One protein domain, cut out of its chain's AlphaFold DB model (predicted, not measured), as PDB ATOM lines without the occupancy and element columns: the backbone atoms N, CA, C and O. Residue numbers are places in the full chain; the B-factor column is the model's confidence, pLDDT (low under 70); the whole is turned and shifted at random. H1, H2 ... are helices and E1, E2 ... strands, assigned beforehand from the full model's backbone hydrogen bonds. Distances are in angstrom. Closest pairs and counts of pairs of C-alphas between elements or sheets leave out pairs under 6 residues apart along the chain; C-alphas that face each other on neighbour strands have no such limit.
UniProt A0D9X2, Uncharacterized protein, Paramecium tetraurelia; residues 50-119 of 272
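AT A GLANCE: This is residues 50 to 119 of the 272 residues of an uncharacterized protein of Paramecium tetraurelia (UniProt A0D9X2). The domain is two small lobes side by side, each a two-stranded antiparallel hairpin with a short helix packed over it. The larger lobe has the hairpin of E3 and E4 with H2, the smaller has the hairpin of E1 and E2 with H1, and a long link, residues 76 to 86, joins them. The printed part has 70 residues, with two named helices and four named strands in the order H1, E1, E2, H2, E3, E4. The class is mixed, helices and strands, with under half of the residues in named elements. The whole is compact, with a radius of gyration of the C-alphas of 11.1 A, and its outline is flat, 32 by 29 by 16 A.

HOW THE PARTS SIT: E3, residues 98 to 105, and E4, residues 111 to 115, are antiparallel neighbours at 148 degrees, with N 101 and O 114 2.8 A apart, within hydrogen-bond range. Residues 83 to 84 pair antiparallel with residues 111 to 112 of E4. H2, residues 87 to 92, comes closest to E3 at the C-alphas of Cys 90 and Val 101, 5.0 A apart. In the other hairpin, E1, residues 64 to 67, and E2, residues 72 to 75, are antiparallel at 142 degrees, with N 65 and O 74 at 2.8 A. H1, residues 55 to 60, comes closest to E1 at the C-alphas of Cys 58 and Cys 64, 5.7 A apart. H1 and H2 are close but not clearly touching; their closest C-alphas, Ser 60 and Asn 92, are 7.0 A apart. E1 and E3 are apart. Every O i to N i+4 pair is within hydrogen-bond range in H1; in H2 it is 0 of 2, beside 3 of 3 O i to N i+3 pairs.

IN THESE COORDINATES: E3 measures 20.7 A, from C-alpha 98 at (-6.492, 28.222, 34.470), and E4 13.1 A. H2 measures 10.4 A, E2 10.2 A, E1 9.8 A and H1 8.5 A, from C-alpha 55 at (-19.511, 47.144, 32.539).

THE WHOLE: The C-alphas of Asp 51 and Lys 119, the two farthest apart, are 32.8 A apart. The printed part has no cut. The link from E2 to H2 is long. Residues 95 to 98 and 118 to 119 have pLDDT under 70.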
ATOM      1  N   SER A  50     -22.933  40.235  24.230       95.25
ATOM      2  CA  SER A  50     -23.269  41.422  23.430       95.25
ATOM      3  C   SER A  50     -24.548  42.141  23.869       95.25
ATOM      4  O   SER A  50     -24.715  43.312  23.537       95.25
ATOM      5  N   ASP A  51     -25.451  41.459  24.578       94.06
ATOM      6  CA  ASP A  51     -26.662  42.066  25.142       94.06
ATOM      7  C   ASP A  51     -26.366  42.805  26.465       94.06
ATOM      8  O   ASP A  51     -27.160  43.636  26.907       94.06
ATOM      9  N   VAL A  52     -25.214  42.534  27.096       94.12
ATOM     10  CA  VAL A  52     -24.807  43.158  28.360       94.12
ATOM     11  C   VAL A  52     -24.213  44.539  28.092       94.12
ATOM     12  O   VAL A  52     -23.133  44.690  27.518       94.12
ATOM     13  N   THR A  53     -24.915  45.571  28.548       91.75
ATOM     14  CA  THR A  53     -24.521  46.975  28.335       91.75
ATOM     15  C   THR A  53     -23.769  47.573  29.523       91.75
ATOM     16  O   THR A  53     -23.008  48.526  29.363       91.75
ATOM     17  N   SER A  54     -23.952  47.009  30.719       92.06
ATOM     18  CA  SER A  54     -23.259  47.446  31.925       92.06
ATOM     19  C   SER A  54     -21.886  46.798  32.025       92.06
ATOM     20  O   SER A  54     -21.747  45.575  32.001       92.06
ATOM     21  N   ARG A  55     -20.860  47.623  32.234       90.62
ATOM     22  CA  ARG A  55     -19.511  47.144  32.539       90.62
ATOM     23  C   ARG A  55     -19.490  46.237  33.771       90.62
ATOM     24  O   ARG A  55     -18.893  45.170  33.725       90.62
ATOM     25  N   VAL A  56     -20.137  46.662  34.859       89.62
ATOM     26  CA  VAL A  56     -20.137  45.926  36.137       89.62
ATOM     27  C   VAL A  56     -20.740  44.537  35.953       89.62
ATOM     28  O   VAL A  56     -20.201  43.553  36.448       89.62
ATOM     29  N   GLU A  57     -21.827  44.452  35.188       90.00
ATOM     30  CA  GLU A  57     -22.473  43.184  34.867       90.00
ATOM     31  C   GLU A  57     -21.570  42.308  33.987       90.00
ATOM     32  O   GLU A  57     -21.330  41.149  34.324       90.00
ATOM     33  N   CYS A  58     -20.980  42.869  32.928       92.12
ATOM     34  CA  CYS A  58     -20.065  42.144  32.045       92.12
ATOM     35  C   CYS A  58     -18.854  41.565  32.797       92.12
ATOM     36  O   CYS A  58     -18.481  40.402  32.623       92.12
ATOM     37  N   ASP A  59     -18.252  42.365  33.677       88.19
ATOM     38  CA  ASP A  59     -17.088  41.964  34.467       88.19
ATOM     39  C   ASP A  59     -17.460  40.927  35.548       88.19
ATOM     40  O   ASP A  59     -16.620  40.099  35.903       88.19
ATOM     41  N   SER A  60     -18.720  40.887  36.000       85.12
ATOM     42  CA  SER A  60     -19.215  39.874  36.950       85.12
ATOM     43  C   SER A  60     -19.470  38.493  36.324       85.12
ATOM     44  O   SER A  60     -19.401  37.479  37.016       85.12
ATOM     45  N   ARG A  61     -19.716  38.429  35.009       88.19
ATOM     46  CA  ARG A  61     -20.036  37.186  34.287       88.19
ATOM     47  C   ARG A  61     -18.794  36.428  33.835       88.19
ATOM     48  O   ARG A  61     -18.067  36.928  32.987       88.19
ATOM     49  N   PHE A  62     -18.538  35.225  34.338       86.88
ATOM     50  CA  PHE A  62     -17.293  34.485  34.052       86.88
ATOM     51  C   PHE A  62     -16.996  34.264  32.548       86.88
ATOM     52  O   PHE A  62     -15.831  34.194  32.160       86.88
ATOM     53  N   ASP A  63     -18.033  34.189  31.708       88.44
ATOM     54  CA  ASP A  63     -17.985  33.926  30.263       88.44
ATOM     55  C   ASP A  63     -17.832  35.189  29.396       88.44
ATOM     56  O   ASP A  63     -17.626  35.088  28.184       88.44
ATOM     57  N   CYS A  64     -17.896  36.377  29.998       92.06
ATOM     58  CA  CYS A  64     -17.825  37.657  29.301       92.06
ATOM     59  C   CYS A  64     -16.617  38.494  29.734       92.06
ATOM     60  O   CYS A  64     -16.033  38.288  30.794       92.06
ATOM     61  N   SER A  65     -16.236  39.478  28.925       92.94
ATOM     62  CA  SER A  65     -15.216  40.473  29.258       92.94
ATOM     63  C   SER A  65     -15.542  41.815  28.629       92.94
ATOM     64  O   SER A  65     -15.901  41.870  27.449       92.94
ATOM     65  N   PHE A  66     -15.380  42.890  29.396       92.88
ATOM     66  CA  PHE A  66     -15.580  44.241  28.895       92.88
ATOM     67  C   PHE A  66     -14.335  44.735  28.141       92.88
ATOM     68  O   PHE A  66     -13.228  44.754  28.688       92.88
ATOM     69  N   ASP A  67     -14.504  45.153  26.885       90.69
ATOM     70  CA  ASP A  67     -13.443  45.800  26.110       90.69
ATOM     71  C   ASP A  67     -13.471  47.315  26.357       90.69
ATOM     72  O   ASP A  67     -14.376  48.037  25.939       90.69
ATOM     73  N   HIS A  68     -12.431  47.815  27.025       85.88
ATOM     74  CA  HIS A  68     -12.287  49.231  27.371       85.88
ATOM     75  C   HIS A  68     -12.109  50.161  26.168       85.88
ATOM     76  O   HIS A  68     -12.371  51.359  26.284       85.88
ATOM     77  N   LYS A  69     -11.655  49.650  25.019       86.94
ATOM     78  CA  LYS A  69     -11.473  50.449  23.801       86.94
ATOM     79  C   LYS A  69     -12.789  50.639  23.067       86.94
ATOM     80  O   LYS A  69     -13.068  51.747  22.618       86.94
ATOM     81  N   THR A  70     -13.574  49.573  22.927       91.56
ATOM     82  CA  THR A  70     -14.859  49.622  22.213       91.56
ATOM     83  C   THR A  70     -16.030  49.976  23.124       91.56
ATOM     84  O   THR A  70     -17.081  50.344  22.613       91.56
ATOM     85  N   GLN A  71     -15.845  49.913  24.450       92.12
ATOM     86  CA  GLN A  71     -16.897  50.086  25.457       92.12
ATOM     87  C   GLN A  71     -18.046  49.081  25.273       92.12
ATOM     88  O   GLN A  71     -19.217  49.413  25.446       92.12
ATOM     89  N   THR A  72     -17.711  47.846  24.895       95.44
ATOM     90  CA  THR A  72     -18.682  46.770  24.655       95.44
ATOM     91  C   THR A  72     -18.314  45.520  25.433       95.44
ATOM     92  O   THR A  72     -17.136  45.213  25.612       95.44
ATOM     93  N   CYS A  73     -19.327  44.757  25.828       95.25
ATOM     94  CA  CYS A  73     -19.141  43.434  26.396       95.25
ATOM     95  C   CYS A  73     -19.075  42.373  25.285       95.25
ATOM     96  O   CYS A  73     -19.870  42.379  24.343       95.25
ATOM     97  N   SER A  74     -18.106  41.466  25.377       95.44
ATOM     98  CA  SER A  74     -17.925  40.361  24.430       95.44
ATOM     99  C   SER A  74     -17.591  39.069  25.166       95.44
ATOM    100  O   SER A  74     -17.237  39.103  26.342       95.44
ATOM    101  N   ALA A  75     -17.678  37.928  24.479       93.12
ATOM    102  CA  ALA A  75     -17.248  36.656  25.049       93.12
ATOM    103  C   ALA A  75     -15.780  36.730  25.499       93.12
ATOM    104  O   ALA A  75     -14.919  37.245  24.773       93.12
ATOM    105  N   PHE A  76     -15.505  36.216  26.694       92.25
ATOM    106  CA  PHE A  76     -14.153  36.099  27.208       92.25
ATOM    107  C   PHE A  76     -13.365  35.104  26.349       92.25
ATOM    108  O   PHE A  76     -13.833  34.008  26.048       92.25
ATOM    109  N   SER A  77     -12.153  35.488  25.952       89.88
ATOM    110  CA  SER A  77     -11.285  34.653  25.111       89.88
ATOM    111  C   SER A  77     -10.006  34.221  25.823       89.88
ATOM    112  O   SER A  77      -9.615  33.061  25.734       89.88
ATOM    113  N   GLN A  78      -9.334  35.144  26.516       90.56
ATOM    114  CA  GLN A  78      -8.060  34.894  27.191       90.56
ATOM    115  C   GLN A  78      -7.724  36.002  28.196       90.56
ATOM    116  O   GLN A  78      -8.073  37.166  27.993       90.56
ATOM    117  N   CYS A  79      -6.946  35.664  29.230       91.69
ATOM    118  CA  CYS A  79      -6.574  36.603  30.291       91.69
ATOM    119  C   CYS A  79      -5.819  37.836  29.772       91.69
ATOM    120  O   CYS A  79      -6.091  38.946  30.210       91.69
ATOM    121  N   ASN A  80      -4.916  37.667  28.797       90.56
ATOM    122  CA  ASN A  80      -4.056  38.753  28.300       90.56
ATOM    123  C   ASN A  80      -4.817  39.881  27.586       90.56
ATOM    124  O   ASN A  80      -4.267  40.973  27.408       90.56
ATOM    125  N   ALA A  81      -6.052  39.610  27.155       88.44
ATOM    126  CA  ALA A  81      -6.940  40.582  26.525       88.44
ATOM    127  C   ALA A  81      -7.844  41.307  27.540       88.44
ATOM    128  O   ALA A  81      -8.524  42.258  27.165       88.44
ATOM    129  N   TYR A  82      -7.841  40.884  28.808       91.25
ATOM    130  CA  TYR A  82      -8.738  41.389  29.839       91.25
ATOM    131  C   TYR A  82      -8.048  42.426  30.734       91.25
ATOM    132  O   TYR A  82      -6.924  42.223  31.205       91.25
ATOM    133  N   TYR A  83      -8.731  43.550  30.950       92.12
ATOM    134  CA  TYR A  83      -8.249  44.684  31.736       92.12
ATOM    135  C   TYR A  83      -9.281  45.061  32.793       92.12
ATOM    136  O   TYR A  83     -10.473  45.136  32.502       92.12
ATOM    137  N   VAL A  84      -8.815  45.343  34.005       91.31
ATOM    138  CA  VAL A  84      -9.672  45.593  35.172       91.31
ATOM    139  C   VAL A  84      -9.216  46.819  35.965       91.31
ATOM    140  O   VAL A  84      -8.079  47.271  35.816       91.31
ATOM    141  N   ASP A  85     -10.095  47.376  36.802       90.75
ATOM    142  CA  ASP A  85      -9.775  48.561  37.618       90.75
ATOM    143  C   ASP A  85      -8.969  48.204  38.866       90.75
ATOM    144  O   ASP A  85      -8.153  49.008  39.323       90.75
ATOM    145  N   ALA A  86      -9.193  47.004  39.400       90.06
ATOM    146  CA  ALA A  86      -8.549  46.502  40.604       90.06
ATOM    147  C   ALA A  86      -7.883  45.145  40.348       90.06
ATOM    148  O   ALA A  86      -8.380  44.324  39.581       90.06
ATOM    149  N   GLU A  87      -6.735  44.915  40.978       90.00
ATOM    150  CA  GLU A  87      -5.876  43.746  40.748       90.00
ATOM    151  C   GLU A  87      -6.608  42.414  40.976       90.00
ATOM    152  O   GLU A  87      -6.476  41.476  40.185       90.00
ATOM    153  N   GLU A  88      -7.415  42.355  42.029       84.50
ATOM    154  CA  GLU A  88      -8.197  41.197  42.439       84.50
ATOM    155  C   GLU A  88      -9.284  40.806  41.426       84.50
ATOM    156  O   GLU A  88      -9.665  39.642  41.343       84.50
ATOM    157  N   GLN A  89      -9.741  41.737  40.586       87.94
ATOM    158  CA  GLN A  89     -10.776  41.452  39.588       87.94
ATOM    159  C   GLN A  89     -10.275  40.536  38.464       87.94
ATOM    160  O   GLN A  89     -11.087  39.974  37.729       87.94
ATOM    161  N   CYS A  90      -8.956  40.343  38.329       89.06
ATOM    162  CA  CYS A  90      -8.433  39.339  37.410       89.06
ATOM    163  C   CYS A  90      -8.874  37.924  37.804       89.06
ATOM    164  O   CYS A  90      -9.148  37.133  36.913       89.06
ATOM    165  N   PHE A  91      -9.037  37.618  39.094       85.81
ATOM    166  CA  PHE A  91      -9.439  36.276  39.538       85.81
ATOM    167  C   PHE A  91     -10.891  35.921  39.180       85.81
ATOM    168  O   PHE A  91     -11.260  34.753  39.233       85.81
ATOM    169  N   ASN A  92     -11.699  36.901  38.759       84.38
ATOM    170  CA  ASN A  92     -13.089  36.681  38.351       84.38
ATOM    171  C   ASN A  92     -13.217  36.001  36.977       84.38
ATOM    172  O   ASN A  92     -14.323  35.625  36.589       84.38
ATOM    173  N   LYS A  93     -12.120  35.890  36.212       85.38
ATOM    174  CA  LYS A  93     -12.103  35.262  34.883       85.38
ATOM    175  C   LYS A  93     -11.117  34.102  34.829       85.38
ATOM    176  O   LYS A  93     -10.098  34.079  35.519       85.38
ATOM    177  N   GLY A  94     -11.408  33.176  33.926       72.50
ATOM    178  CA  GLY A  94     -10.622  31.976  33.678       72.50
ATOM    179  C   GLY A  94     -11.540  30.828  33.289       72.50
ATOM    180  O   GLY A  94     -12.742  30.866  33.547       72.50
ATOM    181  N   ASN A  95     -10.979  29.802  32.657       63.06
ATOM    182  CA  ASN A  95     -11.659  28.512  32.654       63.06
ATOM    183  C   ASN A  95     -11.382  27.821  34.001       63.06
ATOM    184  O   ASN A  95     -10.459  28.214  34.716       63.06
ATOM    185  N   GLN A  96     -12.146  26.782  34.345       55.19
ATOM    186  CA  GLN A  96     -11.956  26.031  35.598       55.19
ATOM    187  C   GLN A  96     -10.518  25.505  35.795       55.19
ATOM    188  O   GLN A  96     -10.124  25.188  36.908       55.19
ATOM    189  N   VAL A  97      -9.724  25.425  34.721       56.41
ATOM    190  CA  VAL A  97      -8.377  24.844  34.723       56.41
ATOM    191  C   VAL A  97      -7.280  25.903  34.924       56.41
ATOM    192  O   VAL A  97      -6.225  25.604  35.476       56.41
ATOM    193  N   ILE A  98      -7.487  27.143  34.467       66.62
ATOM    194  CA  ILE A  98      -6.492  28.222  34.470       66.62
ATOM    195  C   ILE A  98      -7.199  29.548  34.781       66.62
ATOM    196  O   ILE A  98      -7.798  30.179  33.905       66.62
ATOM    197  N   GLY A  99      -7.078  29.994  36.031       82.00
ATOM    198  CA  GLY A  99      -7.505  31.331  36.444       82.00
ATOM    199  C   GLY A  99      -6.658  32.443  35.814       82.00
ATOM    200  O   GLY A  99      -5.519  32.225  35.378       82.00
ATOM    201  N   CYS A 100      -7.193  33.660  35.786       89.38
ATOM    202  CA  CYS A 100      -6.432  34.854  35.443       89.38
ATOM    203  C   CYS A 100      -5.862  35.531  36.702       89.38
ATOM    204  O   CYS A 100      -6.486  35.566  37.758       89.38
ATOM    205  N   VAL A 101      -4.672  36.120  36.582       90.44
ATOM    206  CA  VAL A 101      -4.022  36.938  37.621       90.44
ATOM    207  C   VAL A 101      -3.580  38.268  37.052       90.44
ATOM    208  O   VAL A 101      -3.340  38.394  35.857       90.44
ATOM    209  N   SER A 102      -3.393  39.264  37.904       91.00
ATOM    210  CA  SER A 102      -2.791  40.530  37.494       91.00
ATOM    211  C   SER A 102      -1.321  40.350  37.087       91.00
ATOM    212  O   SER A 102      -0.497  39.811  37.839       91.00
ATOM    213  N   SER A 103      -0.984  40.861  35.899       91.06
ATOM    214  CA  SER A 103       0.394  41.084  35.432       91.06
ATOM    215  C   SER A 103       0.956  42.447  35.867       91.06
ATOM    216  O   SER A 103       2.041  42.843  35.437       91.06
ATOM    217  N   GLY A 104       0.215  43.167  36.713       90.12
ATOM    218  CA  GLY A 104       0.524  44.516  37.162       90.12
ATOM    219  C   GLY A 104      -0.256  45.605  36.422       90.12
ATOM    220  O   GLY A 104      -0.878  45.396  35.375       90.12
ATOM    221  N   LYS A 105      -0.203  46.804  37.003       93.62
ATOM    222  CA  LYS A 105      -0.860  48.012  36.500       93.62
ATOM    223  C   LYS A 105      -0.173  48.517  35.225       93.62
ATOM    224  O   LYS A 105       1.054  48.615  35.176       93.62
ATOM    225  N   LYS A 106      -0.951  48.845  34.195       91.00
ATOM    226  CA  LYS A 106      -0.480  49.378  32.907       91.00
ATOM    227  C   LYS A 106      -0.726  50.881  32.796       91.00
ATOM    228  O   LYS A 106      -1.447  51.493  33.588       91.00
ATOM    229  N   THR A 107      -0.123  51.479  31.772       80.62
ATOM    230  CA  THR A 107      -0.369  52.867  31.369       80.62
ATOM    231  C   THR A 107      -1.861  53.061  31.095       80.62
ATOM    232  O   THR A 107      -2.429  52.352  30.271       80.62
ATOM    233  N   GLY A 108      -2.499  53.992  31.806       84.56
ATOM    234  CA  GLY A 108      -3.957  54.187  31.782       84.56
ATOM    235  C   GLY A 108      -4.661  53.812  33.088       84.56
ATOM    236  O   GLY A 108      -5.829  54.132  33.252       84.56
ATOM    237  N   GLY A 109      -3.951  53.203  34.043       90.44
ATOM    238  CA  GLY A 109      -4.470  52.961  35.390       90.44
ATOM    239  C   GLY A 109      -5.197  51.629  35.577       90.44
ATOM    240  O   GLY A 109      -5.544  51.309  36.708       90.44
ATOM    241  N   PHE A 110      -5.350  50.839  34.517       91.81
ATOM    242  CA  PHE A 110      -5.936  49.500  34.565       91.81
ATOM    243  C   PHE A 110      -4.879  48.426  34.835       91.81
ATOM    244  O   PHE A 110      -3.704  48.591  34.493       91.81
ATOM    245  N   TYR A 111      -5.296  47.299  35.397       93.00
ATOM    246  CA  TYR A 111      -4.483  46.096  35.541       93.00
ATOM    247  C   TYR A 111      -4.728  45.184  34.344       93.00
ATOM    248  O   TYR A 111      -5.873  44.891  34.015       93.00
ATOM    249  N   GLN A 112      -3.657  44.745  33.682       93.62
ATOM    250  CA  GLN A 112      -3.769  43.735  32.630       93.62
ATOM    251  C   GLN A 112      -3.713  42.355  33.273       93.62
ATOM    252  O   GLN A 112      -2.759  42.052  34.003       93.62
ATOM    253  N   CYS A 113      -4.683  41.507  32.964       92.38
ATOM    254  CA  CYS A 113      -4.677  40.137  33.438       92.38
ATOM    255  C   CYS A 113      -3.759  39.257  32.574       92.38
ATOM    256  O   CYS A 113      -3.448  39.565  31.427       92.38
ATOM    257  N   THR A 114      -3.268  38.166  33.144       92.25
ATOM    258  CA  THR A 114      -2.467  37.137  32.479       92.25
ATOM    259  C   THR A 114      -2.868  35.773  33.009       92.25
ATOM    260  O   THR A 114      -3.440  35.677  34.092       92.25
ATOM    261  N   ASN A 115      -2.580  34.711  32.262       88.56
ATOM    262  CA  ASN A 115      -2.811  33.355  32.753       88.56
ATOM    263  C   ASN A 115      -2.015  33.136  34.046       88.56
ATOM    264  O   ASN A 115      -0.830  33.488  34.097       88.56
ATOM    265  N   TYR A 116      -2.644  32.525  35.052       81.50
ATOM    266  CA  TYR A 116      -2.025  32.192  36.340       81.50
ATOM    267  C   TYR A 116      -0.669  31.493  36.161       81.50
ATOM    268  O   TYR A 116       0.332  31.911  36.736       81.50
ATOM    269  N   LEU A 117      -0.603  30.521  35.244       73.56
ATOM    270  CA  LEU A 117       0.613  29.757  34.928       73.56
ATOM    271  C   LEU A 117       1.755  30.600  34.334       73.56
ATOM    272  O   LEU A 117       2.921  30.228  34.448       73.56
ATOM    273  N   ALA A 118       1.446  31.727  33.685       69.50
ATOM    274  CA  ALA A 118       2.460  32.588  33.071       69.50
ATOM    275  C   ALA A 118       3.191  33.458  34.106       69.50
ATOM    276  O   ALA A 118       4.341  33.844  33.891       69.50
ATOM    277  N   LYS A 119       2.553  33.742  35.246       67.50
ATOM    278  CA  LYS A 119       3.192  34.377  36.399       67.50
ATOM    279  C   LYS A 119       3.832  33.260  37.221       67.50
ATOM    280  O   LYS A 119       3.285  32.900  38.251       67.50
TER     281      LYS A 119